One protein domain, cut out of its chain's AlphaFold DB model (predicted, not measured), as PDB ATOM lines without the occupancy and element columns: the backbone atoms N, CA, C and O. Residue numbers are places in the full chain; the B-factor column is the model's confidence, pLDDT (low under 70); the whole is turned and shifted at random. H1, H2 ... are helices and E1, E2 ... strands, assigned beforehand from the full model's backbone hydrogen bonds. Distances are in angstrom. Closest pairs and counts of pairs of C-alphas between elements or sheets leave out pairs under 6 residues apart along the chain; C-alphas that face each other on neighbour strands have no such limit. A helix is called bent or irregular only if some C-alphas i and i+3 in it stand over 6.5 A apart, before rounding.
ATOM      1  N   LEU A  10      38.314 -31.743  31.663       36.47
ATOM      2  CA  LEU A  10      38.548 -33.083  32.211       36.47
ATOM      3  C   LEU A  10      38.155 -34.224  31.248       36.47
ATOM      4  O   LEU A  10      37.152 -34.082  30.568       36.47
ATOM      5  N   ARG A  11      38.845 -35.377  31.234       39.16
ATOM      6  CA  ARG A  11      38.424 -36.618  30.538       39.16
ATOM      7  C   ARG A  11      38.000 -37.670  31.557       39.16
ATOM      8  O   ARG A  11      38.834 -38.429  32.051       39.16
ATOM      9  N   VAL A  12      36.708 -37.723  31.863       36.66
ATOM     10  CA  VAL A  12      36.076 -38.918  32.443       36.66
ATOM     11  C   VAL A  12      35.683 -39.795  31.252       36.66
ATOM     12  O   VAL A  12      35.502 -39.278  30.151       36.66
ATOM     13  N   ASP A  13      35.601 -41.113  31.396       42.88
ATOM     14  CA  ASP A  13      35.214 -41.978  30.276       42.88
ATOM     15  C   ASP A  13      33.949 -41.443  29.543       42.88
ATOM     16  O   ASP A  13      32.959 -41.089  30.178       42.88
ATOM     17  N   ARG A  14      34.039 -41.313  28.208       33.25
ATOM     18  CA  ARG A  14      33.123 -40.669  27.221       33.25
ATOM     19  C   ARG A  14      32.546 -39.260  27.473       33.25
ATOM     20  O   ARG A  14      32.172 -38.650  26.475       33.25
ATOM     21  N   ASP A  15      32.522 -38.718  28.685       35.88
ATOM     22  CA  ASP A  15      31.845 -37.448  28.993       35.88
ATOM     23  C   ASP A  15      32.733 -36.469  29.780       35.88
ATOM     24  O   ASP A  15      33.610 -36.857  30.552       35.88
ATOM     25  N   VAL A  16      32.503 -35.168  29.579       38.16
ATOM     26  CA  VAL A  16      33.347 -34.081  30.108       38.16
ATOM     27  C   VAL A  16      32.571 -33.126  31.006       38.16
ATOM     28  O   VAL A  16      31.348 -33.061  30.943       38.16
ATOM     29  N   VAL A  17      33.285 -32.476  31.930       37.84
ATOM     30  CA  VAL A  17      32.742 -31.930  33.180       37.84
ATOM     31  C   VAL A  17      33.029 -30.439  33.316       37.84
ATOM     32  O   VAL A  17      34.179 -30.012  33.264       37.84
ATOM     33  N   HIS A  18      31.985 -29.666  33.618       40.34
ATOM     34  CA  HIS A  18      32.090 -28.330  34.202       40.34
ATOM     35  C   HIS A  18      31.181 -28.229  35.418       40.34
ATOM     36  O   HIS A  18      30.052 -28.712  35.398       40.34
ATOM     37  N   LEU A  19      31.660 -27.538  36.446       34.25
ATOM     38  CA  LEU A  19      30.870 -27.212  37.623       34.25
ATOM     39  C   LEU A  19      30.079 -25.949  37.360       34.25
ATOM     40  O   LEU A  19      30.640 -24.937  36.928       34.25
ATOM     41  N   GLN A  20      28.800 -25.991  37.695       32.38
ATOM     42  CA  GLN A  20      28.024 -24.783  37.903       32.38
ATOM     43  C   GLN A  20      27.711 -24.597  39.390       32.38
ATOM     44  O   GLN A  20      27.629 -25.582  40.123       32.38
ATOM     45  N   PRO A  21      27.508 -23.345  39.830       29.42
ATOM     46  CA  PRO A  21      26.908 -23.045  41.121       29.42
ATOM     47  C   PRO A  21      25.480 -23.567  41.250       29.42
ATOM     48  O   PRO A  21      24.700 -23.455  40.302       29.42
ATOM     49  N   SER A  22      25.130 -24.033  42.454       28.20
ATOM     50  CA  SER A  22      23.768 -24.410  42.842       28.20
ATOM     51  C   SER A  22      22.734 -23.339  42.487       28.20
ATOM     52  O   SER A  22      22.981 -22.127  42.536       28.20
ATOM     53  N   ALA A  23      21.537 -23.816  42.148       28.19
ATOM     54  CA  ALA A  23      20.399 -23.112  41.561       28.19
ATOM     55  C   ALA A  23      19.768 -21.964  42.392       28.19
ATOM     56  O   ALA A  23      18.650 -21.539  42.101       28.19
ATOM     57  N   GLY A  39      25.688 -26.616  27.197       72.38
ATOM     58  CA  GLY A  39      25.691 -28.035  26.885       72.38
ATOM     59  C   GLY A  39      24.441 -28.715  27.435       72.38
ATOM     60  O   GLY A  39      23.475 -28.055  27.828       72.38
ATOM     61  N   THR A  40      24.473 -30.040  27.480       76.06
ATOM     62  CA  THR A  40      23.450 -30.903  28.072       76.06
ATOM     63  C   THR A  40      23.973 -31.482  29.378       76.06
ATOM     64  O   THR A  40      25.070 -32.032  29.407       76.06
ATOM     65  N   VAL A  41      23.187 -31.380  30.453       81.56
ATOM     66  CA  VAL A  41      23.482 -32.091  31.701       81.56
ATOM     67  C   VAL A  41      23.268 -33.586  31.461       81.56
ATOM     68  O   VAL A  41      22.147 -34.000  31.171       81.56
ATOM     69  N   THR A  42      24.322 -34.390  31.550       79.38
ATOM     70  CA  THR A  42      24.247 -35.848  31.336       79.38
ATOM     71  C   THR A  42      24.148 -36.627  32.633       79.38
ATOM     72  O   THR A  42      23.656 -37.755  32.635       79.38
ATOM     73  N   ARG A  43      24.589 -36.036  33.747       78.94
ATOM     74  CA  ARG A  43      24.602 -36.696  35.051       78.94
ATOM     75  C   ARG A  43      24.492 -35.693  36.190       78.94
ATOM     76  O   ARG A  43      25.120 -34.644  36.129       78.94
ATOM     77  N   CYS A  44      23.758 -36.061  37.233       81.50
ATOM     78  CA  CYS A  44      23.635 -35.313  38.483       81.50
ATOM     79  C   CYS A  44      23.924 -36.247  39.663       81.50
ATOM     80  O   CYS A  44      23.649 -37.447  39.580       81.50
ATOM     81  N   PHE A  45      24.447 -35.696  40.755       77.75
ATOM     82  CA  PHE A  45      24.757 -36.423  41.993       77.75
ATOM     83  C   PHE A  45      23.842 -36.026  43.159       77.75
ATOM     84  O   PHE A  45      24.132 -36.308  44.317       77.75
ATOM     85  N   ASP A  46      22.696 -35.430  42.836       74.75
ATOM     86  CA  ASP A  46      21.795 -34.818  43.813       74.75
ATOM     87  C   ASP A  46      20.956 -35.849  44.594       74.75
ATOM     88  O   ASP A  46      20.317 -35.517  45.587       74.75
ATOM     89  N   THR A  47      20.903 -37.109  44.138       74.19
ATOM     90  CA  THR A  47      20.090 -38.173  44.756       74.19
ATOM     91  C   THR A  47      20.972 -39.294  45.307       74.19
ATOM     92  O   THR A  47      21.374 -40.179  44.544       74.19
ATOM     93  N   PRO A  48      21.251 -39.309  46.621       73.88
ATOM     94  CA  PRO A  48      22.053 -40.363  47.217       73.88
ATOM     95  C   PRO A  48      21.310 -41.710  47.281       73.88
ATOM     96  O   PRO A  48      20.144 -41.798  47.670       73.88
ATOM     97  N   SER A  49      22.010 -42.785  46.935       69.19
ATOM     98  CA  SER A  49      21.707 -44.169  47.287       69.19
ATOM     99  C   SER A  49      21.964 -44.430  48.769       69.19
ATOM    100  O   SER A  49      23.023 -44.123  49.302       69.19
ATOM    101  N   SER A  50      21.021 -45.099  49.429       69.00
ATOM    102  CA  SER A  50      21.175 -45.537  50.820       69.00
ATOM    103  C   SER A  50      22.052 -46.781  50.998       69.00
ATOM    104  O   SER A  50      22.317 -47.169  52.133       69.00
ATOM    105  N   GLU A  51      22.439 -47.448  49.910       71.31
ATOM    106  CA  GLU A  51      23.124 -48.753  49.943       71.31
ATOM    107  C   GLU A  51      24.536 -48.710  49.363       71.31
ATOM    108  O   GLU A  51      25.366 -49.565  49.670       71.31
ATOM    109  N   LEU A  52      24.812 -47.735  48.501       68.19
ATOM    110  CA  LEU A  52      26.099 -47.612  47.835       68.19
ATOM    111  C   LEU A  52      26.988 -46.640  48.611       68.19
ATOM    112  O   LEU A  52      26.492 -45.641  49.129       68.19
ATOM    113  N   PRO A  53      28.305 -46.894  48.680       69.25
ATOM    114  CA  PRO A  53      29.223 -45.921  49.234       69.25
ATOM    115  C   PRO A  53      29.270 -44.678  48.344       69.25
ATOM    116  O   PRO A  53      28.642 -44.573  47.287       69.25
ATOM    117  N   TYR A  54      30.057 -43.718  48.792       60.91
ATOM    118  CA  TYR A  54      30.471 -42.582  47.998       60.91
ATOM    119  C   TYR A  54      30.744 -42.882  46.503       60.91
ATOM    120  O   TYR A  54      31.407 -43.880  46.209       60.91
ATOM    121  N   PRO A  55      30.327 -42.009  45.559       60.53
ATOM    122  CA  PRO A  55      29.539 -40.778  45.742       60.53
ATOM    123  C   PRO A  55      28.050 -41.023  45.926       60.53
ATOM    124  O   PRO A  55      27.350 -40.154  46.422       60.53
ATOM    125  N   ALA A  56      27.569 -42.202  45.533       64.19
ATOM    126  CA  ALA A  56      26.158 -42.520  45.589       64.19
ATOM    127  C   ALA A  56      25.659 -42.472  47.037       64.19
ATOM    128  O   ALA A  56      24.524 -42.110  47.249       64.19
ATOM    129  N   GLY A  57      26.498 -42.731  48.035       67.62
ATOM    130  CA  GLY A  57      26.120 -42.627  49.445       67.62
ATOM    131  C   GLY A  57      25.896 -41.214  49.988       67.62
ATOM    132  O   GLY A  57      25.446 -41.103  51.123       67.62
ATOM    133  N   TYR A  58      26.228 -40.150  49.244       73.06
ATOM    134  CA  TYR A  58      26.270 -38.783  49.772       73.06
ATOM    135  C   TYR A  58      25.471 -37.800  48.916       73.06
ATOM    136  O   TYR A  58      25.450 -37.896  47.693       73.06
ATOM    137  N   GLU A  59      24.810 -36.849  49.572       72.38
ATOM    138  CA  GLU A  59      24.120 -35.755  48.893       72.38
ATOM    139  C   GLU A  59      25.165 -34.789  48.330       72.38
ATOM    140  O   GLU A  59      26.046 -34.323  49.059       72.38
ATOM    141  N   HIS A  60      25.100 -34.518  47.028       70.88
ATOM    142  CA  HIS A  60      26.090 -33.691  46.359       70.88
ATOM    143  C   HIS A  60      25.426 -32.789  45.325       70.88
ATOM    144  O   HIS A  60      24.724 -33.258  44.443       70.88
ATOM    145  N   ASP A  61      25.724 -31.497  45.385       71.19
ATOM    146  CA  ASP A  61      25.319 -30.518  44.374       71.19
ATOM    147  C   ASP A  61      26.366 -30.497  43.248       71.19
ATOM    148  O   ASP A  61      27.283 -29.674  43.222       71.19
ATOM    149  N   LEU A  62      26.341 -31.533  42.405       78.00
ATOM    150  CA  LEU A  62      27.249 -31.699  41.267       78.00
ATOM    151  C   LEU A  62      26.477 -32.210  40.064       78.00
ATOM    152  O   LEU A  62      25.775 -33.217  40.125       78.00
ATOM    153  N   SER A  63      26.684 -31.542  38.938       78.75
ATOM    154  CA  SER A  63      26.156 -31.938  37.642       78.75
ATOM    155  C   SER A  63      27.275 -31.949  36.606       78.75
ATOM    156  O   SER A  63      28.164 -31.102  36.640       78.75
ATOM    157  N   LEU A  64      27.234 -32.913  35.687       77.94
ATOM    158  CA  LEU A  64      28.158 -33.031  34.560       77.94
ATOM    159  C   LEU A  64      27.469 -32.514  33.301       77.94
ATOM    160  O   LEU A  64      26.329 -32.886  33.024       77.94
ATOM    161  N   VAL A  65      28.164 -31.661  32.547       79.44
ATOM    162  CA  VAL A  65      27.639 -30.986  31.354       79.44
ATOM    163  C   VAL A  65      28.497 -31.325  30.144       79.44
ATOM    164  O   VAL A  65      29.665 -30.957  30.100       79.44
ATOM    165  N   THR A  66      27.892 -31.930  29.124       77.25
ATOM    166  CA  THR A  66      28.554 -32.300  27.864       77.25
ATOM    167  C   THR A  66      28.080 -31.436  26.699       77.25
ATOM    168  O   THR A  66      26.894 -31.117  26.612       77.25
ATOM    169  N   ALA A  67      28.963 -31.112  25.757       77.06
ATOM    170  CA  ALA A  67      28.614 -30.473  24.485       77.06
ATOM    171  C   ALA A  67      29.650 -30.819  23.407       77.06
ATOM    172  O   ALA A  67      30.750 -31.263  23.732       77.06
ATOM    173  N   GLU A  68      29.335 -30.553  22.134       75.81
ATOM    174  CA  GLU A  68      30.316 -30.671  21.039       75.81
ATOM    175  C   GLU A  68      31.493 -29.696  21.203       75.81
ATOM    176  O   GLU A  68      32.626 -30.021  20.856       75.81
ATOM    177  N   GLN A  69      31.225 -28.498  21.730       75.00
ATOM    178  CA  GLN A  69      32.223 -27.471  22.024       75.00
ATOM    179  C   GLN A  69      31.916 -26.844  23.383       75.00
ATOM    180  O   GLN A  69      31.047 -25.980  23.499       75.00
ATOM    181  N   LEU A  70      32.630 -27.295  24.412       74.44
ATOM    182  CA  LEU A  70      32.569 -26.703  25.744       74.44
ATOM    183  C   LEU A  70      33.540 -25.513  25.859       74.44
ATOM    184  O   LEU A  70      34.539 -25.473  25.135       74.44
ATOM    185  N   PRO A  71      33.273 -24.539  26.748       78.81
ATOM    186  CA  PRO A  71      34.229 -23.479  27.044       78.81
ATOM    187  C   PRO A  71      35.564 -24.041  27.538       78.81
ATOM    188  O   PRO A  71      35.605 -25.012  28.293       78.81
ATOM    189  N   GLU A  72      36.665 -23.396  27.175       83.00
ATOM    190  CA  GLU A  72      37.967 -23.761  27.720       83.00
ATOM    191  C   GLU A  72      38.127 -23.202  29.135       83.00
ATOM    192  O   GLU A  72      37.789 -22.048  29.407       83.00
ATOM    193  N   ILE A  73      38.679 -24.017  30.033       84.06
ATOM    194  CA  ILE A  73      39.106 -23.585  31.364       84.06
ATOM    195  C   ILE A  73      40.616 -23.400  31.332       84.06
ATOM    196  O   ILE A  73      41.350 -24.341  31.029       84.06
ATOM    197  N   ILE A  74      41.086 -22.197  31.640       83.62
ATOM    198  CA  ILE A  74      42.512 -21.859  31.648       83.62
ATOM    199  C   ILE A  74      42.939 -21.369  33.028       83.62
ATOM    200  O   ILE A  74      42.158 -20.755  33.762       83.62
ATOM    201  N   SER A  75      44.196 -21.631  33.389       82.12
ATOM    202  CA  SER A  75      44.776 -21.056  34.601       82.12
ATOM    203  C   SER A  75      44.860 -19.534  34.456       82.12
ATOM    204  O   SER A  75      45.098 -19.031  33.350       82.12
ATOM    205  N   PRO A  76      44.687 -18.778  35.550       78.62
ATOM    206  CA  PRO A  76      44.919 -17.344  35.514       78.62
ATOM    207  C   PRO A  76      46.395 -17.041  35.179       78.62
ATOM    208  O   PRO A  76      47.275 -17.863  35.460       78.62
ATOM    209  N   PRO A  77      46.698 -15.868  34.587       75.50
ATOM    210  CA  PRO A  77      48.055 -15.521  34.181       75.50
ATOM    211  C   PRO A  77      49.077 -15.655  35.316       75.50
ATOM    212  O   PRO A  77      48.861 -15.163  36.423       75.50
ATOM    213  N   GLY A  78      50.207 -16.300  35.018       74.62
ATOM    214  CA  GLY A  78      51.306 -16.490  35.968       74.62
ATOM    215  C   GLY A  78      51.115 -17.625  36.976       74.62
ATOM    216  O   GLY A  78      51.972 -17.777  37.839       74.62
ATOM    217  N   MET A  79      50.038 -18.414  36.874       81.56
ATOM    218  CA  MET A  79      49.805 -19.577  37.738       81.56
ATOM    219  C   MET A  79      50.059 -20.897  37.017       81.56
ATOM    220  O   MET A  79      49.911 -20.994  35.795       81.56
ATOM    221  N   GLY A  80      50.397 -21.919  37.806       83.50
ATOM    222  CA  GLY A  80      50.567 -23.284  37.335       83.50
ATOM    223  C   GLY A  80      49.312 -23.873  36.694       83.50
ATOM    224  O   GLY A  80      48.174 -23.459  36.951       83.50
ATOM    225  N   ARG A  81      49.520 -24.867  35.834       88.62
ATOM    226  CA  ARG A  81      48.443 -25.628  35.196       88.62
ATOM    227  C   ARG A  81      47.930 -26.697  36.157       88.62
ATOM    228  O   ARG A  81      48.731 -27.412  36.749       88.62
ATOM    229  N   VAL A  82      46.610 -26.853  36.270       90.69
ATOM    230  CA  VAL A  82      46.045 -28.033  36.946       90.69
ATOM    231  C   VAL A  82      46.228 -29.247  36.040       90.69
ATOM    232  O   VAL A  82      45.699 -29.264  34.928       90.69
ATOM    233  N   THR A  83      46.990 -30.244  36.487       92.25
ATOM    234  CA  THR A  83      47.338 -31.419  35.666       92.25
ATOM    235  C   THR A  83      46.661 -32.709  36.111       92.25
ATOM    236  O   THR A  83      46.654 -33.679  35.357       92.25
ATOM    237  N   GLY A  84      46.040 -32.727  37.289       93.12
ATOM    238  CA  GLY A  84      45.306 -33.887  37.777       93.12
ATOM    239  C   GLY A  84      44.733 -33.683  39.170       93.12
ATOM    240  O   GLY A  84      44.780 -32.582  39.722       93.12
ATOM    241  N   TRP A  85      44.202 -34.761  39.731       94.75
ATOM    242  CA  TRP A  85      43.630 -34.782  41.071       94.75
ATOM    243  C   TRP A  85      44.679 -35.118  42.128       94.75
ATOM    244  O   TRP A  85      45.507 -36.009  41.939       94.75
ATOM    245  N   ALA A  86      44.630 -34.396  43.239       95.69
ATOM    246  CA  ALA A  86      45.387 -34.667  44.447       95.69
ATOM    247  C   ALA A  86      44.664 -35.708  45.311       95.69
ATOM    248  O   ALA A  86      43.441 -35.864  45.232       95.69
ATOM    249  N   SER A  87      45.415 -36.390  46.176       94.25
ATOM    250  CA  SER A  87      44.815 -37.194  47.239       94.25
ATOM    251  C   SER A  87      44.270 -36.291  48.350       94.25
ATOM    252  O   SER A  87      44.755 -35.176  48.575       94.25
ATOM    253  N   TYR A  88      43.241 -36.761  49.050       94.06
ATOM    254  CA  TYR A  88      42.696 -36.031  50.194       94.06
ATOM    255  C   TYR A  88      43.617 -36.128  51.402       94.06
ATOM    256  O   TYR A  88      43.742 -35.169  52.158       94.06
ATOM    257  N   GLU A  89      44.300 -37.260  51.533       94.06
ATOM    258  CA  GLU A  89      45.315 -37.534  52.538       94.06
ATOM    259  C   GLU A  89      46.432 -36.493  52.471       94.06
ATOM    260  O   GLU A  89      46.756 -35.889  53.481       94.06
ATOM    261  N   ASP A  90      46.933 -36.181  51.275       95.25
ATOM    262  CA  ASP A  90      47.996 -35.193  51.096       95.25
ATOM    263  C   ASP A  90      47.581 -33.787  51.549       95.25
ATOM    264  O   ASP A  90      48.382 -33.063  52.142       95.25
ATOM    265  N   ALA A  91      46.334 -33.398  51.271       93.69
ATOM    266  CA  ALA A  91      45.794 -32.128  51.739       93.69
ATOM    267  C   ALA A  91      45.629 -32.126  53.270       93.69
ATOM    268  O   ALA A  91      46.026 -31.167  53.932       93.69
ATOM    269  N   LEU A  92      45.079 -33.202  53.842       92.81
ATOM    270  CA  LEU A  92      44.852 -33.342  55.286       92.81
ATOM    271  C   LEU A  92      46.154 -33.484  56.091       92.81
ATOM    272  O   LEU A  92      46.203 -33.045  57.237       92.81
ATOM    273  N   ASP A  93      47.216 -34.010  55.483       94.12
ATOM    274  CA  ASP A  93      48.564 -34.105  56.057       94.12
ATOM    275  C   ASP A  93      49.269 -32.737  56.153       94.12
ATOM    276  O   ASP A  93      50.384 -32.635  56.671       94.12
ATOM    277  N   GLY A  94      48.631 -31.663  55.674       88.81
ATOM    278  CA  GLY A  94      49.122 -30.293  55.809       88.81
ATOM    279  C   GLY A  94      50.134 -29.882  54.741       88.81
ATOM    280  O   GLY A  94      50.882 -28.923  54.948       88.81
ATOM    281  N   LYS A  95      50.176 -30.577  53.594       95.00
ATOM    282  CA  LYS A  95      50.937 -30.088  52.435       95.00
ATOM    283  C   LYS A  95      50.385 -28.726  51.973       95.00
ATOM    284  O   LYS A  95      49.206 -28.438  52.194       95.00
ATOM    285  N   PRO A  96      51.208 -27.878  51.325       93.62
ATOM    286  CA  PRO A  96      50.768 -26.564  50.873       93.62
ATOM    287  C   PRO A  96      49.535 -26.642  49.972       93.62
ATOM    288  O   PRO A  96      49.480 -27.452  49.043       93.62
ATOM    289  N   VAL A  97      48.555 -25.782  50.251       93.44
ATOM    290  CA  VAL A  97      47.343 -25.637  49.444       93.44
ATOM    291  C   VAL A  97      47.038 -24.170  49.170       93.44
ATOM    292  O   VAL A  97      47.377 -23.266  49.943       93.44
ATOM    293  N   PHE A  98      46.351 -23.915  48.064       90.00
ATOM    294  CA  PHE A  98      45.879 -22.585  47.706       90.00
ATOM    295  C   PHE A  98      44.593 -22.660  46.885       90.00
ATOM    296  O   PHE A  98      44.287 -23.657  46.241       90.00
ATOM    297  N   LEU A  99      43.821 -21.583  46.901       86.81
ATOM    298  CA  LEU A  99      42.649 -21.408  46.061       86.81
ATOM    299  C   LEU A  99      43.065 -20.832  44.718       86.81
ATOM    300  O   LEU A  99      43.744 -19.800  44.669       86.81
ATOM    301  N   MET A 100      42.601 -21.460  43.642       84.62
ATOM    302  CA  MET A 100      42.744 -20.965  42.284       84.62
ATOM    303  C   MET A 100      41.380 -20.746  41.647       84.62
ATOM    304  O   MET A 100      40.532 -21.639  41.604       84.62
ATOM    305  N   ARG A 101      41.192 -19.548  41.098       80.94
ATOM    306  CA  ARG A 101      40.068 -19.263  40.215       80.94
ATOM    307  C   ARG A 101      40.530 -19.390  38.771       80.94
ATOM    308  O   ARG A 101      41.285 -18.547  38.292       80.94
ATOM    309  N   CYS A 102      40.060 -20.425  38.091       79.06
ATOM    310  CA  CYS A 102      40.301 -20.582  36.664       79.06
ATOM    311  C   CYS A 102      39.446 -19.596  35.854       79.06
ATOM    312  O   CYS A 102      38.349 -19.214  36.271       79.06
ATOM    313  N   ASN A 103      39.950 -19.202  34.688       78.06
ATOM    314  CA  ASN A 103      39.218 -18.375  33.737       78.06
ATOM    315  C   ASN A 103      38.480 -19.269  32.738       78.06
ATOM    316  O   ASN A 103      39.000 -20.307  32.325       78.06
ATOM    317  N   THR A 104      37.298 -18.827  32.317       78.38
ATOM    318  CA  THR A 104      36.483 -19.526  31.321       78.38
ATOM    319  C   THR A 104      36.514 -18.757  30.005       78.38
ATOM    320  O   THR A 104      36.118 -17.590  29.950       78.38
ATOM    321  N   VAL A 105      36.943 -19.415  28.933       77.12
ATOM    322  CA  VAL A 105      37.011 -18.857  27.578       77.12
ATOM    323  C   VAL A 105      35.924 -19.504  26.729       77.12
ATOM    324  O   VAL A 105      35.890 -20.719  26.558       77.12
ATOM    325  N   ALA A 106      35.006 -18.698  26.198       73.62
ATOM    326  CA  ALA A 106      33.978 -19.181  25.284       73.62
ATOM    327  C   ALA A 106      34.604 -19.731  23.988       73.62
ATOM    328  O   ALA A 106      35.659 -19.243  23.580       73.62
ATOM    329  N   PRO A 107      33.913 -20.621  23.249       68.69
ATOM    330  CA  PRO A 107      34.373 -21.083  21.932       68.69
ATOM    331  C   PRO A 107      34.655 -19.949  20.928       68.69
ATOM    332  O   PRO A 107      35.453 -20.098  20.011       68.69
ATOM    333  N   SER A 108      34.036 -18.778  21.117       70.50
ATOM    334  CA  SER A 108      34.301 -17.566  20.331       70.50
ATOM    335  C   SER A 108      35.645 -16.886  20.643       70.50
ATOM    336  O   SER A 108      35.941 -15.843  20.062       70.50
ATOM    337  N   GLY A 109      36.435 -17.417  21.580       67.44
ATOM    338  CA  GLY A 109      37.660 -16.805  22.102       67.44
ATOM    339  C   GLY A 109      37.406 -15.647  23.070       67.44
ATOM    340  O   GLY A 109      38.347 -15.020  23.551       67.44
ATOM    341  N   ARG A 110      36.138 -15.336  23.364       70.38
ATOM    342  CA  ARG A 110      35.770 -14.326  24.353       70.38
ATOM    343  C   ARG A 110      35.917 -14.915  25.750       70.38
ATOM    344  O   ARG A 110      35.222 -15.867  26.092       70.38
ATOM    345  N   GLU A 111      36.753 -14.301  26.574       67.50
ATOM    346  CA  GLU A 111      36.745 -14.563  28.012       67.50
ATOM    347  C   GLU A 111      35.391 -14.151  28.594       67.50
ATOM    348  O   GLU A 111      34.906 -13.033  28.364       67.50
ATOM    349  N   TYR A 112      34.751 -15.068  29.318       63.88
ATOM    350  CA  TYR A 112      33.589 -14.695  30.108       63.88
ATOM    351  C   TYR A 112      34.062 -13.687  31.153       63.88
ATOM    352  O   TYR A 112      35.039 -13.971  31.853       63.88
ATOM    353  N   PRO A 113      33.419 -12.506  31.244       52.31
ATOM    354  CA  PRO A 113      33.813 -11.524  32.232       52.31
ATOM    355  C   PRO A 113      33.776 -12.202  33.591       52.31
ATOM    356  O   PRO A 113      32.801 -12.874  33.941       52.31
ATOM    357  N   SER A 114      34.858 -12.035  34.346       51.00
ATOM    358  CA  SER A 114      34.828 -12.347  35.758       51.00
ATOM    359  C   SER A 114      33.611 -11.642  36.345       51.00
ATOM    360  O   SER A 114      33.553 -10.418  36.254       51.00
ATOM    361  N   LEU A 115      32.649 -12.390  36.900       44.16
ATOM    362  CA  LEU A 115      31.540 -11.800  37.655       44.16
ATOM    363  C   LEU A 115      32.121 -10.729  38.591       44.16
ATOM    364  O   LEU A 115      33.001 -11.039  39.398       44.16
ATOM    365  N   GLU A 116      31.712  -9.473  38.388       34.59
ATOM    366  CA  GLU A 116      32.124  -8.354  39.230       34.59
ATOM    367  C   GLU A 116      31.473  -8.521  40.603       34.59
ATOM    368  O   GLU A 116      30.261  -8.660  40.744       34.59
ATOM    369  N   GLY A 117      32.326  -8.562  41.615       35.97
ATOM    370  CA  GLY A 117      32.034  -8.987  42.976       35.97
ATOM    371  C   GLY A 117      33.360  -9.448  43.568       35.97
ATOM    372  O   GLY A 117      34.211  -9.943  42.835       35.97
ATOM    373  N   MET A 118      33.605  -9.197  44.853       36.03
ATOM    374  CA  MET A 118      34.928  -9.308  45.497       36.03
ATOM    375  C   MET A 118      35.388 -10.764  45.711       36.03
ATOM    376  O   MET A 118      35.768 -11.167  46.807       36.03
ATOM    377  N   ALA A 119      35.387 -11.552  44.642       34.78
ATOM    378  CA  ALA A 119      36.131 -12.779  44.483       34.78
ATOM    379  C   ALA A 119      37.601 -12.401  44.337       34.78
ATOM    380  O   ALA A 119      38.039 -12.075  43.243       34.78
ATOM    381  N   VAL A 120      38.321 -12.408  45.459       40.53
ATOM    382  CA  VAL A 120      39.782 -12.402  45.530       40.53
ATOM    383  C   VAL A 120      40.424 -11.432  44.530       40.53
ATOM    384  O   VAL A 120      40.715 -11.755  43.387       40.53
ATOM    385  N   ASN A 121      40.738 -10.237  45.007       39.34
ATOM    386  CA  ASN A 121      41.478  -9.194  44.293       39.34
ATOM    387  C   ASN A 121      42.794  -9.712  43.641       39.34
ATOM    388  O   ASN A 121      43.354  -9.036  42.786       39.34
ATOM    389  N   ASN A 122      43.252 -10.912  44.029       53.00
ATOM    390  CA  ASN A 122      44.353 -11.677  43.455       53.00
ATOM    391  C   ASN A 122      43.794 -13.003  42.901       53.00
ATOM    392  O   ASN A 122      43.086 -13.694  43.612       53.00
ATOM    393  N   ALA A 123      44.116 -13.443  41.688       54.72
ATOM    394  CA  ALA A 123      43.548 -14.684  41.128       54.72
ATOM    395  C   ALA A 123      43.817 -15.976  41.951       54.72
ATOM    396  O   ALA A 123      43.221 -17.022  41.680       54.72
ATOM    397  N   THR A 124      44.694 -15.897  42.960       64.06
ATOM    398  CA  THR A 124      45.017 -16.977  43.895       64.06
ATOM    399  C   THR A 124      45.156 -16.495  45.340       64.06
ATOM    400  O   THR A 124      45.565 -15.358  45.603       64.06
ATOM    401  N   ARG A 125      44.856 -17.382  46.298       75.00
ATOM    402  CA  ARG A 125      45.124 -17.178  47.735       75.00
ATOM    403  C   ARG A 125      45.643 -18.445  48.382       75.00
ATOM    404  O   ARG A 125      45.076 -19.500  48.153       75.00
ATOM    405  N   GLN A 126      46.672 -18.325  49.216       83.94
ATOM    406  CA  GLN A 126      47.127 -19.444  50.040       83.94
ATOM    407  C   GLN A 126      45.989 -19.899  50.960       83.94
ATOM    408  O   GLN A 126      45.126 -19.094  51.309       83.94
ATOM    409  N   ALA A 127      45.954 -21.174  51.323       85.88
ATOM    410  CA  ALA A 127      44.948 -21.715  52.219       85.88
ATOM    411  C   ALA A 127      45.582 -22.614  53.286       85.88
ATOM    412  O   ALA A 127      46.709 -23.081  53.135       85.88
ATOM    413  N   ILE A 128      44.843 -22.829  54.369       87.31
ATOM    414  CA  ILE A 128      45.151 -23.806  55.415       87.31
ATOM    415  C   ILE A 128      43.963 -24.755  55.505       87.31
ATOM    416  O   ILE A 128      42.824 -24.294  55.616       87.31
ATOM    417  N   ILE A 129      44.230 -26.060  55.471       90.12
ATOM    418  CA  ILE A 129      43.229 -27.079  55.780       90.12
ATOM    419  C   ILE A 129      42.984 -27.071  57.287       90.12
ATOM    420  O   ILE A 129      43.899 -27.324  58.066       90.12
ATOM    421  N   ASP A 130      41.749 -26.782  57.691       86.50
ATOM    422  CA  ASP A 130      41.345 -26.846  59.099       86.50
ATOM    423  C   ASP A 130      40.834 -28.250  59.467       86.50
ATOM    424  O   ASP A 130      40.856 -28.629  60.637       86.50
ATOM    425  N   GLY A 131      40.387 -29.040  58.482       87.75
ATOM    426  CA  GLY A 131      40.026 -30.439  58.688       87.75
ATOM    427  C   GLY A 131      39.034 -30.980  57.665       87.75
ATOM    428  O   GLY A 131      38.943 -30.500  56.534       87.75
ATOM    429  N   ALA A 132      38.278 -31.989  58.089       89.69
ATOM    430  CA  ALA A 132      37.193 -32.590  57.329       89.69
ATOM    431  C   ALA A 132      35.936 -32.698  58.198       89.69
ATOM    432  O   ALA A 132      36.025 -32.918  59.409       89.69
ATOM    433  N   GLU A 133      34.771 -32.565  57.575       85.00
ATOM    434  CA  GLU A 133      33.474 -32.751  58.217       85.00
ATOM    435  C   GLU A 133      32.720 -33.920  57.586       85.00
ATOM    436  O   GLU A 133      32.792 -34.196  56.388       85.00
ATOM    437  N   TYR A 134      32.002 -34.605  58.467       83.38
ATOM    438  CA  TYR A 134      31.289 -35.839  58.231       83.38
ATOM    439  C   TYR A 134      29.902 -35.688  58.879       83.38
ATOM    440  O   TYR A 134      29.782 -35.781  60.102       83.38
ATOM    441  N   TYR A 135      28.864 -35.396  58.090       78.19
ATOM    442  CA  TYR A 135      27.527 -35.062  58.596       78.19
ATOM    443  C   TYR A 135      26.448 -36.094  58.244       78.19
ATOM    444  O   TYR A 135      26.011 -36.167  57.092       78.19
ATOM    445  N   TRP A 136      26.002 -36.881  59.240       78.81
ATOM    446  CA  TRP A 136      24.988 -37.943  59.091       78.81
ATOM    447  C   TRP A 136      23.700 -37.521  59.806       78.81
ATOM    448  O   TRP A 136      23.633 -37.578  61.036       78.81
ATOM    449  N   LEU A 137      22.654 -37.131  59.069       67.94
ATOM    450  CA  LEU A 137      21.334 -36.897  59.665       67.94
ATOM    451  C   LEU A 137      20.218 -37.531  58.834       67.94
ATOM    452  O   LEU A 137      19.918 -37.120  57.713       67.94
ATOM    453  N   GLY A 138      19.540 -38.512  59.432       73.06
ATOM    454  CA  GLY A 138      18.437 -39.217  58.790       73.06
ATOM    455  C   GLY A 138      18.911 -40.002  57.567       73.06
ATOM    456  O   GLY A 138      19.559 -41.031  57.718       73.06
ATOM    457  N   LYS A 139      18.549 -39.528  56.370       67.25
ATOM    458  CA  LYS A 139      18.964 -40.102  55.077       67.25
ATOM    459  C   LYS A 139      19.973 -39.231  54.318       67.25
ATOM    460  O   LYS A 139      20.359 -39.613  53.219       67.25
ATOM    461  N   SER A 140      20.373 -38.087  54.876       65.31
ATOM    462  CA  SER A 140      21.383 -37.214  54.278       65.31
ATOM    463  C   SER A 140      22.746 -37.529  54.876       65.31
ATOM    464  O   SER A 140      22.919 -37.535  56.100       65.31
ATOM    465  N   TYR A 141      23.708 -37.772  53.992       78.31
ATOM    466  CA  TYR A 141      25.103 -37.987  54.336       78.31
ATOM    467  C   TYR A 141      25.943 -37.023  53.498       78.31
ATOM    468  O   TYR A 141      25.795 -37.006  52.278       78.31
ATOM    469  N   THR A 142      26.829 -36.228  54.104       76.62
ATOM    470  CA  THR A 142      27.777 -35.362  53.367       76.62
ATOM    471  C   THR A 142      29.200 -35.420  53.935       76.62
ATOM    472  O   THR A 142      29.409 -35.401  55.146       76.62
ATOM    473  N   ALA A 143      30.202 -35.493  53.058       86.50
ATOM    474  CA  ALA A 143      31.607 -35.446  53.450       86.50
ATOM    475  C   ALA A 143      32.310 -34.298  52.723       86.50
ATOM    476  O   ALA A 143      32.194 -34.172  51.500       86.50
ATOM    477  N   CYS A 144      33.026 -33.455  53.463       87.50
ATOM    478  CA  CYS A 144      33.704 -32.292  52.899       87.50
ATOM    479  C   CYS A 144      35.051 -32.014  53.573       87.50
ATOM    480  O   CYS A 144      35.288 -32.375  54.725       87.50
ATOM    481  N   ILE A 145      35.932 -31.349  52.829       91.19
ATOM    482  CA  ILE A 145      37.167 -30.754  53.351       91.19
ATOM    483  C   ILE A 145      36.869 -29.297  53.695       91.19
ATOM    484  O   ILE A 145      36.180 -28.619  52.932       91.19
ATOM    485  N   ILE A 146      37.398 -28.825  54.821       88.81
ATOM    486  CA  ILE A 146      37.221 -27.467  55.339       88.81
ATOM    487  C   ILE A 146      38.570 -26.745  55.358       88.81
ATOM    488  O   ILE A 146      39.582 -27.294  55.796       88.81
ATOM    489  N   TRP A 147      38.584 -25.490  54.909       88.06
ATOM    490  CA  TRP A 147      39.784 -24.659  54.873       88.06
ATOM    491  C   TRP A 147      39.496 -23.174  55.107       88.06
ATOM    492  O   TRP A 147      38.374 -22.684  54.937       88.06
ATOM    493  N   ARG A 148      40.556 -22.424  55.414       83.81
ATOM    494  CA  ARG A 148      40.576 -20.953  55.432       83.81
ATOM    495  C   ARG A 148      41.575 -20.418  54.421       83.81
ATOM    496  O   ARG A 148      42.592 -21.048  54.153       83.81
ATOM    497  N   ALA A 149      41.292 -19.244  53.865       80.31
ATOM    498  CA  ALA A 149      42.197 -18.543  52.955       80.31
ATOM    499  C   ALA A 149      43.081 -17.532  53.711       80.31
ATOM    500  O   ALA A 149      42.627 -16.914  54.675       80.31
ATOM    501  N   LEU A 150      44.311 -17.338  53.230       75.00
ATOM    502  CA  LEU A 150      45.324 -16.429  53.757       75.00
ATOM    503  C   LEU A 150      45.719 -15.341  52.732       75.00
ATOM    504  O   LEU A 150      45.882 -15.644  51.542       75.00
ATOM    505  N   PRO A 151      45.962 -14.090  53.180       65.44
ATOM    506  CA  PRO A 151      45.583 -13.567  54.498       65.44
ATOM    507  C   PRO A 151      44.057 -13.619  54.685       65.44
ATOM    508  O   PRO A 151      43.328 -13.774  53.701       65.44
ATOM    509  N   GLU A 152      43.609 -13.537  55.941       61.84
ATOM    510  CA  GLU A 152      42.216 -13.760  56.352       61.84
ATOM    511  C   GLU A 152      41.207 -13.116  55.395       61.84
ATOM    512  O   GLU A 152      41.236 -11.917  55.100       61.84
ATOM    513  N   ASP A 153      40.313 -13.955  54.871       56.91
ATOM    514  CA  ASP A 153      39.260 -13.527  53.965       56.91
ATOM    515  C   ASP A 153      38.013 -13.128  54.755       56.91
ATOM    516  O   ASP A 153      37.113 -13.937  54.989       56.91
ATOM    517  N   PHE A 154      37.968 -11.863  55.172       50.50
ATOM    518  CA  PHE A 154      36.803 -11.270  55.840       50.50
ATOM    519  C   PHE A 154      35.647 -10.966  54.884       50.50
ATOM    520  O   PHE A 154      34.588 -10.512  55.312       50.50
ATOM    521  N   LYS A 155      35.847 -11.148  53.573       48.81
ATOM    522  CA  LYS A 155      34.807 -10.898  52.583       48.81
ATOM    523  C   LYS A 155      34.213 -12.217  52.144       48.81
ATOM    524  O   LYS A 155      34.887 -13.084  51.598       48.81
ATOM    525  N   THR A 156      32.916 -12.355  52.382       44.66
ATOM    526  CA  THR A 156      32.102 -13.356  51.712       44.66
ATOM    527  C   THR A 156      32.240 -13.110  50.230       44.66
ATOM    528  O   THR A 156      31.834 -12.067  49.717       44.66
ATOM    529  N   ALA A 157      32.886 -14.044  49.549       45.53
ATOM    530  CA  ALA A 157      32.946 -14.010  48.113       45.53
ATOM    531  C   ALA A 157      31.568 -14.486  47.631       45.53
ATOM    532  O   ALA A 157      31.365 -15.656  47.301       45.53
ATOM    533  N   GLU A 158      30.585 -13.577  47.687       40.19
ATOM    534  CA  GLU A 158      29.361 -13.716  46.909       40.19
ATOM    535  C   GLU A 158      29.817 -14.085  45.495       40.19
ATOM    536  O   GLU A 158      30.693 -13.421  44.932       40.19
ATOM    537  N   TRP A 159      29.297 -15.199  44.970       38.50
ATOM    538  CA  TRP A 159      29.624 -15.735  43.640       38.50
ATOM    539  C   TRP A 159      30.931 -16.540  43.498       38.50
ATOM    540  O   TRP A 159      31.328 -16.856  42.380       38.50
ATOM    541  N   TYR A 160      31.577 -16.963  44.591       48.31
ATOM    542  CA  TYR A 160      32.769 -17.839  44.558       48.31
ATOM    543  C   TYR A 160      32.436 -19.335  44.501       48.31
ATOM    544  O   TYR A 160      33.074 -20.167  45.144       48.31
ATOM    545  N   SER A 161      31.398 -19.688  43.753       50.75
ATOM    546  CA  SER A 161      31.102 -21.084  43.472       50.75
ATOM    547  C   SER A 161      31.869 -21.490  42.213       50.75
ATOM    548  O   SER A 161      31.724 -20.864  41.162       50.75
ATOM    549  N   GLY A 162      32.759 -22.476  42.352       59.75
ATOM    550  CA  GLY A 162      33.583 -22.997  41.253       59.75
ATOM    551  C   GLY A 162      35.085 -22.693  41.328       59.75
ATOM    552  O   GLY A 162      35.808 -23.018  40.389       59.75
ATOM    553  N   ALA A 163      35.587 -22.098  42.415       76.81
ATOM    554  CA  ALA A 163      37.032 -22.064  42.646       76.81
ATOM    555  C   ALA A 163      37.566 -23.451  43.012       76.81
ATOM    556  O   ALA A 163      36.873 -24.251  43.645       76.81
ATOM    557  N   VAL A 164      38.816 -23.714  42.641       86.75
ATOM    558  CA  VAL A 164      39.479 -24.997  42.856       86.75
ATOM    559  C   VAL A 164      40.446 -24.859  44.024       86.75
ATOM    560  O   VAL A 164      41.337 -24.006  44.000       86.75
ATOM    561  N   LEU A 165      40.286 -25.694  45.047       91.56
ATOM    562  CA  LEU A 165      41.325 -25.882  46.051       91.56
ATOM    563  C   LEU A 165      42.424 -26.737  45.423       91.56
ATOM    564  O   LEU A 165      42.161 -27.859  44.996       91.56
ATOM    565  N   CYS A 166      43.634 -26.200  45.342       93.75
ATOM    566  CA  CYS A 166      44.777 -26.835  44.703       93.75
ATOM    567  C   CYS A 166      45.823 -27.241  45.743       93.75
ATOM    568  O   CYS A 166      46.072 -26.493  46.688       93.75
ATOM    569  N   LEU A 167      46.446 -28.398  45.533       96.06
ATOM    570  CA  LEU A 167      47.635 -28.876  46.229       96.06
ATOM    571  C   LEU A 167      48.887 -28.394  45.479       96.06
ATOM    572  O   LEU A 167      48.973 -28.561  44.258       96.06
ATOM    573  N   GLY A 168      49.838 -27.818  46.212       93.12
ATOM    574  CA  GLY A 168      51.076 -27.232  45.691       93.12
ATOM    575  C   GLY A 168      51.273 -25.779  46.122       93.12
ATOM    576  O   GLY A 168      50.462 -25.200  46.850       93.12
ATOM    577  N   GLU A 169      52.358 -25.172  45.657       89.38
ATOM    578  CA  GLU A 169      52.657 -23.756  45.845       89.38
ATOM    579  C   GLU A 169      52.194 -22.930  44.639       89.38
ATOM    580  O   GLU A 169      52.161 -23.384  43.497       89.38
ATOM    581  N   ARG A 170      51.889 -21.648  44.865       82.56
ATOM    582  CA  ARG A 170      51.422 -20.736  43.795       82.56
ATOM    583  C   ARG A 170      52.452 -20.522  42.681       82.56
ATOM    584  O   ARG A 170      52.099 -20.058  41.603       82.56
ATOM    585  N   THR A 171      53.722 -20.777  42.979       83.81
ATOM    586  CA  THR A 171      54.845 -20.645  42.047       83.81
ATOM    587  C   THR A 171      55.107 -21.913  41.249       83.81
ATOM    588  O   THR A 171      55.941 -21.882  40.344       83.81
ATOM    589  N   ASP A 172      54.440 -23.018  41.584       88.81
ATOM    590  CA  ASP A 172      54.661 -24.282  40.904       88.81
ATOM    591  C   ASP A 172      54.096 -24.213  39.478       88.81
ATOM    592  O   ASP A 172      53.003 -23.679  39.262       88.81
ATOM    593  N   PRO A 173      54.826 -24.733  38.473       88.00
ATOM    594  CA  PRO A 173      54.367 -24.720  37.085       88.00
ATOM    595  C   PRO A 173      53.181 -25.668  36.853       88.00
ATOM    596  O   PRO A 173      52.396 -25.464  35.924       88.00
ATOM    597  N   GLU A 174      53.038 -26.684  37.699       93.44
ATOM    598  CA  GLU A 174      51.973 -27.679  37.661       93.44
ATOM    599  C   GLU A 174      51.468 -27.926  39.080       93.44
ATOM    600  O   GLU A 174      52.259 -28.039  40.014       93.44
ATOM    601  N   VAL A 175      50.148 -27.996  39.233       94.25
ATOM    602  CA  VAL A 175      49.463 -28.181  40.518       94.25
ATOM    603  C   VAL A 175      48.340 -29.203  40.361       94.25
ATOM    604  O   VAL A 175      47.919 -29.517  39.243       94.25
ATOM    605  N   GLN A 176      47.827 -29.719  41.473       96.06
ATOM    606  CA  GLN A 176      46.757 -30.719  41.459       96.06
ATOM    607  C   GLN A 176      45.491 -30.185  42.129       96.06
ATOM    608  O   GLN A 176      45.570 -29.497  43.141       96.06
ATOM    609  N   ALA A 177      44.315 -30.495  41.586       94.69
ATOM    610  CA  ALA A 177      43.035 -30.130  42.188       94.69
ATOM    611  C   ALA A 177      42.672 -31.096  43.320       94.69
ATOM    612  O   ALA A 177      42.810 -32.305  43.172       94.69
ATOM    613  N   VAL A 178      42.165 -30.577  44.435       94.56
ATOM    614  CA  VAL A 178      41.687 -31.368  45.577       94.56
ATOM    615  C   VAL A 178      40.165 -31.489  45.501       94.56
ATOM    616  O   VAL A 178      39.613 -32.557  45.257       94.56
ATOM    617  N   VAL A 179      39.479 -30.365  45.681       91.19
ATOM    618  CA  VAL A 179      38.020 -30.242  45.641       91.19
ATOM    619  C   VAL A 179      37.652 -28.885  45.065       91.19
ATOM    620  O   VAL A 179      38.481 -27.980  44.933       91.19
ATOM    621  N   PHE A 180      36.375 -28.730  44.762       86.69
ATOM    622  CA  PHE A 180      35.811 -27.449  44.390       86.69
ATOM    623  C   PHE A 180      35.197 -26.777  45.602       86.69
ATOM    624  O   PHE A 180      34.667 -27.443  46.484       86.69
ATOM    625  N   GLN A 181      35.253 -25.452  45.658       82.81
ATOM    626  CA  GLN A 181      34.527 -24.733  46.690       82.81
ATOM    627  C   GLN A 181      33.023 -24.818  46.413       82.81
ATOM    628  O   GLN A 181      32.536 -24.254  45.429       82.81
ATOM    629  N   ASN A 182      32.298 -25.483  47.311       78.19
ATOM    630  CA  ASN A 182      30.845 -25.619  47.252       78.19
ATOM    631  C   ASN A 182      30.148 -24.599  48.151       78.19
ATOM    632  O   ASN A 182      29.176 -23.978  47.729       78.19
ATOM    633  N   PHE A 183      30.643 -24.394  49.372       72.19
ATOM    634  CA  PHE A 183      30.017 -23.472  50.315       72.19
ATOM    635  C   PHE A 183      31.031 -22.740  51.192       72.19
ATOM    636  O   PHE A 183      32.208 -23.090  51.284       72.19
ATOM    637  N   GLN A 184      30.549 -21.669  51.812       76.69
ATOM    638  CA  GLN A 184      31.287 -20.826  52.739       76.69
ATOM    639  C   GLN A 184      30.365 -20.470  53.903       76.69
ATOM    640  O   GLN A 184      29.184 -20.191  53.703       76.69
ATOM    641  N   SER A 185      30.913 -20.447  55.114       73.94
ATOM    642  CA  SER A 185      30.191 -20.015  56.307       73.94
ATOM    643  C   SER A 185      31.094 -19.194  57.224       73.94
ATOM    644  O   SER A 185      32.300 -19.066  57.002       73.94
ATOM    645  N   HIS A 186      30.487 -18.582  58.236       72.50
ATOM    646  CA  HIS A 186      31.174 -17.740  59.202       72.50
ATOM    647  C   HIS A 186      31.545 -18.553  60.441       72.50
ATOM    648  O   HIS A 186      30.745 -19.324  60.972       72.50
ATOM    649  N   MET A 187      32.755 -18.330  60.933       68.56
ATOM    650  CA  MET A 187      33.268 -18.876  62.174       68.56
ATOM    651  C   MET A 187      33.683 -17.734  63.094       68.56
ATOM    652  O   MET A 187      34.263 -16.732  62.682       68.56
ATOM    653  N   TRP A 188      33.392 -17.898  64.376       64.19
ATOM    654  CA  TRP A 188      33.843 -16.956  65.386       64.19
ATOM    655  C   TRP A 188      35.341 -17.158  65.600       64.19
ATOM    656  O   TRP A 188      35.775 -18.297  65.767       64.19
ATOM    657  N   ALA A 189      36.118 -16.076  65.674       64.19
ATOM    658  CA  ALA A 189      37.572 -16.148  65.848       64.19
ATOM    659  C   ALA A 189      37.999 -17.031  67.040       64.19
ATOM    660  O   ALA A 189      38.980 -17.762  66.953       64.19
ATOM    661  N   LYS A 190      37.206 -17.051  68.122       63.88
ATOM    662  CA  LYS A 190      37.429 -17.899  69.310       63.88
ATOM    663  C   LYS A 190      37.372 -19.416  69.056       63.88
ATOM    664  O   LYS A 190      37.783 -20.176  69.926       63.88
ATOM    665  N   HIS A 191      36.803 -19.861  67.935       64.06
ATOM    666  CA  HIS A 191      36.717 -21.280  67.576       64.06
ATOM    667  C   HIS A 191      37.931 -21.765  66.772       64.06
ATOM    668  O   HIS A 191      38.091 -22.970  66.607       64.06
ATOM    669  N   ILE A 192      38.808 -20.861  66.323       62.84
ATOM    670  CA  ILE A 192      40.065 -21.222  65.666       62.84
ATOM    671  C   ILE A 192      41.084 -21.549  66.764       62.84
ATOM    672  O   ILE A 192      41.608 -20.659  67.435       62.84
ATOM    673  N   GLN A 193      41.320 -22.839  67.005       52.81
ATOM    674  CA  GLN A 193      42.321 -23.301  67.970       52.81
ATOM    675  C   GLN A 193      43.713 -23.338  67.326       52.81
ATOM    676  O   GLN A 193      43.864 -23.783  66.196       52.81
ATOM    677  N   GLY A 194      44.745 -22.913  68.063       53.94
ATOM    678  CA  GLY A 194      46.150 -23.111  67.673       53.94
ATOM    679  C   GLY A 194      46.867 -21.900  67.069       53.94
ATOM    680  O   GLY A 194      48.095 -21.867  67.101       53.94
ATOM    681  N   GLU A 195      46.151 -20.863  66.631       52.44
ATOM    682  CA  GLU A 195      46.760 -19.608  66.170       52.44
ATOM    683  C   GLU A 195      46.523 -18.485  67.182       52.44
ATOM    684  O   GLU A 195      45.396 -18.163  67.560       52.44
ATOM    685  N   ARG A 196      47.609 -17.851  67.636       46.31
ATOM    686  CA  ARG A 196      47.533 -16.622  68.431       46.31
ATOM    687  C   ARG A 196      47.237 -15.473  67.469       46.31
ATOM    688  O   ARG A 196      48.143 -14.727  67.107       46.31
ATOM    689  N   LEU A 197      45.988 -15.381  67.015       51.91
ATOM    690  CA  LEU A 197      45.571 -14.344  66.076       51.91
ATOM    691  C   LEU A 197      45.906 -12.965  66.675       51.91
ATOM    692  O   LEU A 197      45.597 -12.713  67.850       51.91
ATOM    693  N   PRO A 198      46.594 -12.081  65.934       47.91
ATOM    694  CA  PRO A 198      46.940 -10.758  66.424       47.91
ATOM    695  C   PRO A 198      45.655  -9.950  66.601       47.91
ATOM    696  O   PRO A 198      45.163  -9.394  65.634       47.91
ATOM    697  N   ARG A 199      45.118  -9.934  67.832       48.00
ATOM    698  CA  ARG A 199      44.007  -9.094  68.329       48.00
ATOM    699  C   ARG A 199      43.164  -8.471  67.211       48.00
ATOM    700  O   ARG A 199      43.178  -7.254  67.027       48.00
ATOM    701  N   LEU A 200      42.432  -9.307  66.484       49.72
ATOM    702  CA  LEU A 200      41.316  -8.806  65.701       49.72
ATOM    703  C   LEU A 200      40.268  -8.294  66.700       49.72
ATOM    704  O   LEU A 200      40.144  -8.868  67.791       49.72
ATOM    705  N   PRO A 201      39.544  -7.208  66.394       47.81
ATOM    706  CA  PRO A 201      38.340  -6.863  67.136       47.81
ATOM    707  C   PRO A 201      37.482  -8.126  67.297       47.81
ATOM    708  O   PRO A 201      37.285  -8.853  66.327       47.81
ATOM    709  N   GLU A 202      36.951  -8.394  68.495       47.31
ATOM    710  CA  GLU A 202      36.119  -9.579  68.808       47.31
ATOM    711  C   GLU A 202      34.879  -9.751  67.896       47.31
ATOM    712  O   GLU A 202      34.151 -10.738  68.008       47.31
ATOM    713  N   CYS A 203      34.649  -8.797  66.991       43.91
ATOM    714  CA  CYS A 203      33.513  -8.671  66.094       43.91
ATOM    715  C   CYS A 203      33.801  -9.077  64.635       43.91
ATOM    716  O   CYS A 203      32.853  -9.114  63.850       43.91
ATOM    717  N   ASP A 204      35.047  -9.372  64.251       52.59
ATOM    718  CA  ASP A 204      35.355  -9.768  62.872       52.59
ATOM    719  C   ASP A 204      35.085 -11.269  62.690       52.59
ATOM    720  O   ASP A 204      35.770 -12.141  63.232       52.59
ATOM    721  N   LEU A 205      34.010 -11.580  61.962       53.12
ATOM    722  CA  LEU A 205      33.665 -12.946  61.589       53.12
ATOM    723  C   LEU A 205      34.724 -13.468  60.611       53.12
ATOM    724  O   LEU A 205      34.828 -12.987  59.483       53.12
ATOM    725  N   ASN A 206      35.472 -14.486  61.028       65.31
ATOM    726  CA  ASN A 206      36.295 -15.254  60.106       65.31
ATOM    727  C   ASN A 206      35.383 -16.089  59.205       65.31
ATOM    728  O   ASN A 206      34.272 -16.451  59.592       65.31
ATOM    729  N   SER A 207      35.836 -16.406  57.996       73.38
ATOM    730  CA  SER A 207      35.107 -17.310  57.109       73.38
ATOM    731  C   SER A 207      35.881 -18.599  56.902       73.38
ATOM    732  O   SER A 207      37.094 -18.567  56.705       73.38
ATOM    733  N   PHE A 208      35.176 -19.726  56.933       79.62
ATOM    734  CA  PHE A 208      35.695 -20.988  56.423       79.62
ATOM    735  C   PHE A 208      34.987 -21.333  55.121       79.62
ATOM    736  O   PHE A 208      33.840 -20.943  54.877       79.62
ATOM    737  N   LYS A 209      35.696 -22.061  54.279       83.69
ATOM    738  CA  LYS A 209      35.240 -22.562  52.992       83.69
ATOM    739  C   LYS A 209      35.271 -24.077  53.043       83.69
ATOM    740  O   LYS A 209      36.049 -24.657  53.801       83.69
ATOM    741  N   ALA A 210      34.411 -24.696  52.256       83.56
ATOM    742  CA  ALA A 210      34.346 -26.137  52.183       83.56
ATOM    743  C   ALA A 210      33.990 -26.617  50.781       83.56
ATOM    744  O   ALA A 210      33.340 -25.925  49.988       83.56
ATOM    745  N   GLY A 211      34.434 -27.833  50.503       86.19
ATOM    746  CA  GLY A 211      34.243 -28.525  49.243       86.19
ATOM    747  C   GLY A 211      33.889 -29.966  49.522       86.19
ATOM    748  O   GLY A 211      34.556 -30.621  50.327       86.19
ATOM    749  N   PHE A 212      32.822 -30.442  48.891       86.50
ATOM    750  CA  PHE A 212      32.436 -31.837  49.003       86.50
ATOM    751  C   PHE A 212      33.528 -32.706  48.397       86.50
ATOM    752  O   PHE A 212      34.171 -32.341  47.408       86.50
ATOM    753  N   MET A 213      33.742 -33.871  48.994       88.00
ATOM    754  CA  MET A 213      34.571 -34.873  48.348       88.00
ATOM    755  C   MET A 213      33.933 -35.189  46.980       88.00
ATOM    756  O   MET A 213      32.739 -35.475  46.910       88.00
ATOM    757  N   LEU A 214      34.736 -35.321  45.920       86.38
ATOM    758  CA  LEU A 214      34.309 -35.643  44.545       86.38
ATOM    759  C   LEU A 214      34.272 -37.143  44.156       86.38
ATOM    760  O   LEU A 214      35.264 -37.846  44.386       86.38
ATOM    761  N   PRO A 215      33.177 -37.640  43.534       84.19
ATOM    762  CA  PRO A 215      33.034 -39.020  43.051       84.19
ATOM    763  C   PRO A 215      34.324 -39.693  42.571       84.19
ATOM    764  O   PRO A 215      35.133 -39.051  41.907       84.19
ATOM    765  N   SER A 216      34.507 -40.995  42.832       82.50
ATOM    766  CA  SER A 216      35.711 -41.712  42.368       82.50
ATOM    767  C   SER A 216      35.930 -41.559  40.865       82.50
ATOM    768  O   SER A 216      37.029 -41.229  40.453       82.50
ATOM    769  N   GLU A 217      34.871 -41.653  40.064       82.06
ATOM    770  CA  GLU A 217      34.935 -41.433  38.615       82.06
ATOM    771  C   GLU A 217      35.397 -40.023  38.217       82.06
ATOM    772  O   GLU A 217      36.028 -39.853  37.181       82.06
ATOM    773  N   ILE A 218      35.131 -39.012  39.049       85.31
ATOM    774  CA  ILE A 218      35.659 -37.664  38.850       85.31
ATOM    775  C   ILE A 218      37.127 -37.640  39.270       85.31
ATOM    776  O   ILE A 218      37.953 -37.171  38.503       85.31
ATOM    777  N   ARG A 219      37.503 -38.219  40.411       87.50
ATOM    778  CA  ARG A 219      38.914 -38.275  40.853       87.50
ATOM    779  C   ARG A 219      39.820 -39.115  39.952       87.50
ATOM    780  O   ARG A 219      41.023 -38.893  39.923       87.50
ATOM    781  N   GLU A 220      39.253 -40.080  39.243       85.19
ATOM    782  CA  GLU A 220      39.952 -40.966  38.306       85.19
ATOM    783  C   GLU A 220      40.011 -40.389  36.887       85.19
ATOM    784  O   GLU A 220      40.664 -40.954  36.010       85.19
ATOM    785  N   SER A 221      39.350 -39.256  36.651       85.50
ATOM    786  CA  SER A 221      39.344 -38.599  35.350       85.50
ATOM    787  C   SER A 221      40.537 -37.671  35.133       85.50
ATOM    788  O   SER A 221      41.136 -37.146  36.071       85.50
ATOM    789  N   GLU A 222      40.904 -37.464  33.870       87.31
ATOM    790  CA  GLU A 222      41.986 -36.550  33.472       87.31
ATOM    791  C   GLU A 222      41.562 -35.097  33.667       87.31
ATOM    792  O   GLU A 222      40.401 -34.830  33.427       87.31
ATOM    793  N   ILE A 223      42.465 -34.150  33.967       87.50
ATOM    794  CA  ILE A 223      42.185 -32.700  33.894       87.50
ATOM    795  C   ILE A 223      42.745 -32.060  32.615       87.50
ATOM    796  O   ILE A 223      43.949 -32.011  32.379       87.50
ATOM    797  N   ILE A 224      41.854 -31.511  31.789       85.62
ATOM    798  CA  ILE A 224      42.116 -30.842  30.512       85.62
ATOM    799  C   ILE A 224      42.094 -29.315  30.688       85.62
ATOM    800  O   ILE A 224      41.151 -28.620  30.342       85.62
ATOM    801  N   MET A 225      43.181 -28.725  31.165       83.94
ATOM    802  CA  MET A 225      43.304 -27.261  31.126       83.94
ATOM    803  C   MET A 225      43.672 -26.785  29.714       83.94
ATOM    804  O   MET A 225      44.592 -27.346  29.102       83.94
TER     805      MET A 225
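AT A GLANCE: This is residues 10 to 23 and 39 to 225 of the 254 residues of an uncharacterized protein of Helicocarpus griseus UAMH5409 (UniProt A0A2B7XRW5). One strongly twisted sheet of eight strands is folded back on itself, with E4, E10, E9 and E5 as one leaf, E8, E12 and E11 as the other, and the long bent strand E7 as the hinge between them. The hairpin of E7 and E8 makes a long arm with its turn at residues 138 to 139, and two small two-stranded pieces, E1 with E2 and E3 with E6, add to the body, with the short helix H1 on the large sheet. The printed part has 201 residues with two named helices and thirteen named strands, in the order E1 E2 E3 E4 H1 E5 E6 E7 E8 E9 E10 E11 E12 H2 E13; under half of the residues are in named elements, and the class is mostly strand. The large sheet runs E4, E10, E9, E5, E7, E8, E12, E11 and is mixed. The whole is compact, with a radius of gyration of the C-alphas of 17.2 A, and spans 54 by 44 by 30 A.

HOW THE PARTS SIT: The large sheet holds, strand beside strand, E4, residues 81 to 85, E10, residues 174 to 180, E9, residues 164 to 167, E5, residues 97 to 100, E7, residues 124 to 137, E8, residues 140 to 150, E12, residues 206 to 212, and E11, residues 183 to 187. It is a folded sheet, bent back on itself into two leaves that face each other, with 29 pairs of C-alphas within 11 A. E7 bends by 69 degrees at residue 128. E7 and E8 are an antiparallel hairpin at 158 degrees, with N 128 and O 148 within hydrogen-bond range at 2.9 A. E5 and E7 are antiparallel, with N 99 and O 125 2.7 A apart. E9 and E5 are antiparallel, with N 98 and O 166 at 2.9 A. E9 and E10 are a hairpin, with N 165 and O 179 at 2.9 A. E4 and E10 are parallel, with N 177 and O 84 at 2.8 A. E8 and E12 are antiparallel, with N 147 and O 209 at 2.9 A; E11 and E12 are a hairpin, with N 187 and O 206 at 2.8 A. E10 runs on into E11 across a break of 2 residues, at 79 degrees, and the closest C-alphas of E10 and E12 are those of Phe 180 and Gly 211, 5.2 A. H1, residues 88 to 92, is on the sheet at a height of 7.4 A, over none of the strands; E4, H1 and E5 form a split strand-helix-strand unit, two strands running the same way with E10 and E9 between them, and its crossover is right-handed. H2, residues 216 to 219, only grazes the sheet with residues 218 to 219. H1 has its O i to N i+4 pair within hydrogen-bond range, and H2 is too short for such a pair. E5 runs on into E6, residues 103 to 105, at 37 degrees; E6 is antiparallel to E3, residues 72 to 74, with N 74 and O 103 at 2.9 A. E1, residues 40 to 44, and E2, residues 63 to 66, are a hairpin, with N 42 and O 64 at 2.9 A, and both are apart from the large sheet's strands. E13, residues 222 to 224, pairs with no named strand; its Ile 223 and Gly 84 of E4 have the closest C-alphas, 5.1 A, and residues 10 to 11 pair antiparallel with residues 222 to 223.

IN THESE COORDINATES: E7 is the longest strand, 34.7 A from C-alpha 124 at (45.017, -16.977, 43.895) to C-alpha 137. E8 measures 31.7 A, E12 20.3 A and E10 17.5 A. E1 begins at C-alpha 40, (23.450, -30.903, 28.072), and E13 ends at C-alpha 224, (42.116, -30.842, 30.512).

THE WHOLE: The C-alphas of Glu 68 and Arg 199 are the two farthest apart, 53.8 A. Residues 24 to 38 are not printed, and C-alphas 23 and 39 lie 16.4 A apart across the cut. The links E1 to E2, E6 to E7, E8 to E9 and E11 to E12 are long. The mean pLDDT of the printed part is 71.8; 73 residues are under 70, among them residues 10 to 23, 111 to 124, 151 to 162 and 187 to 206.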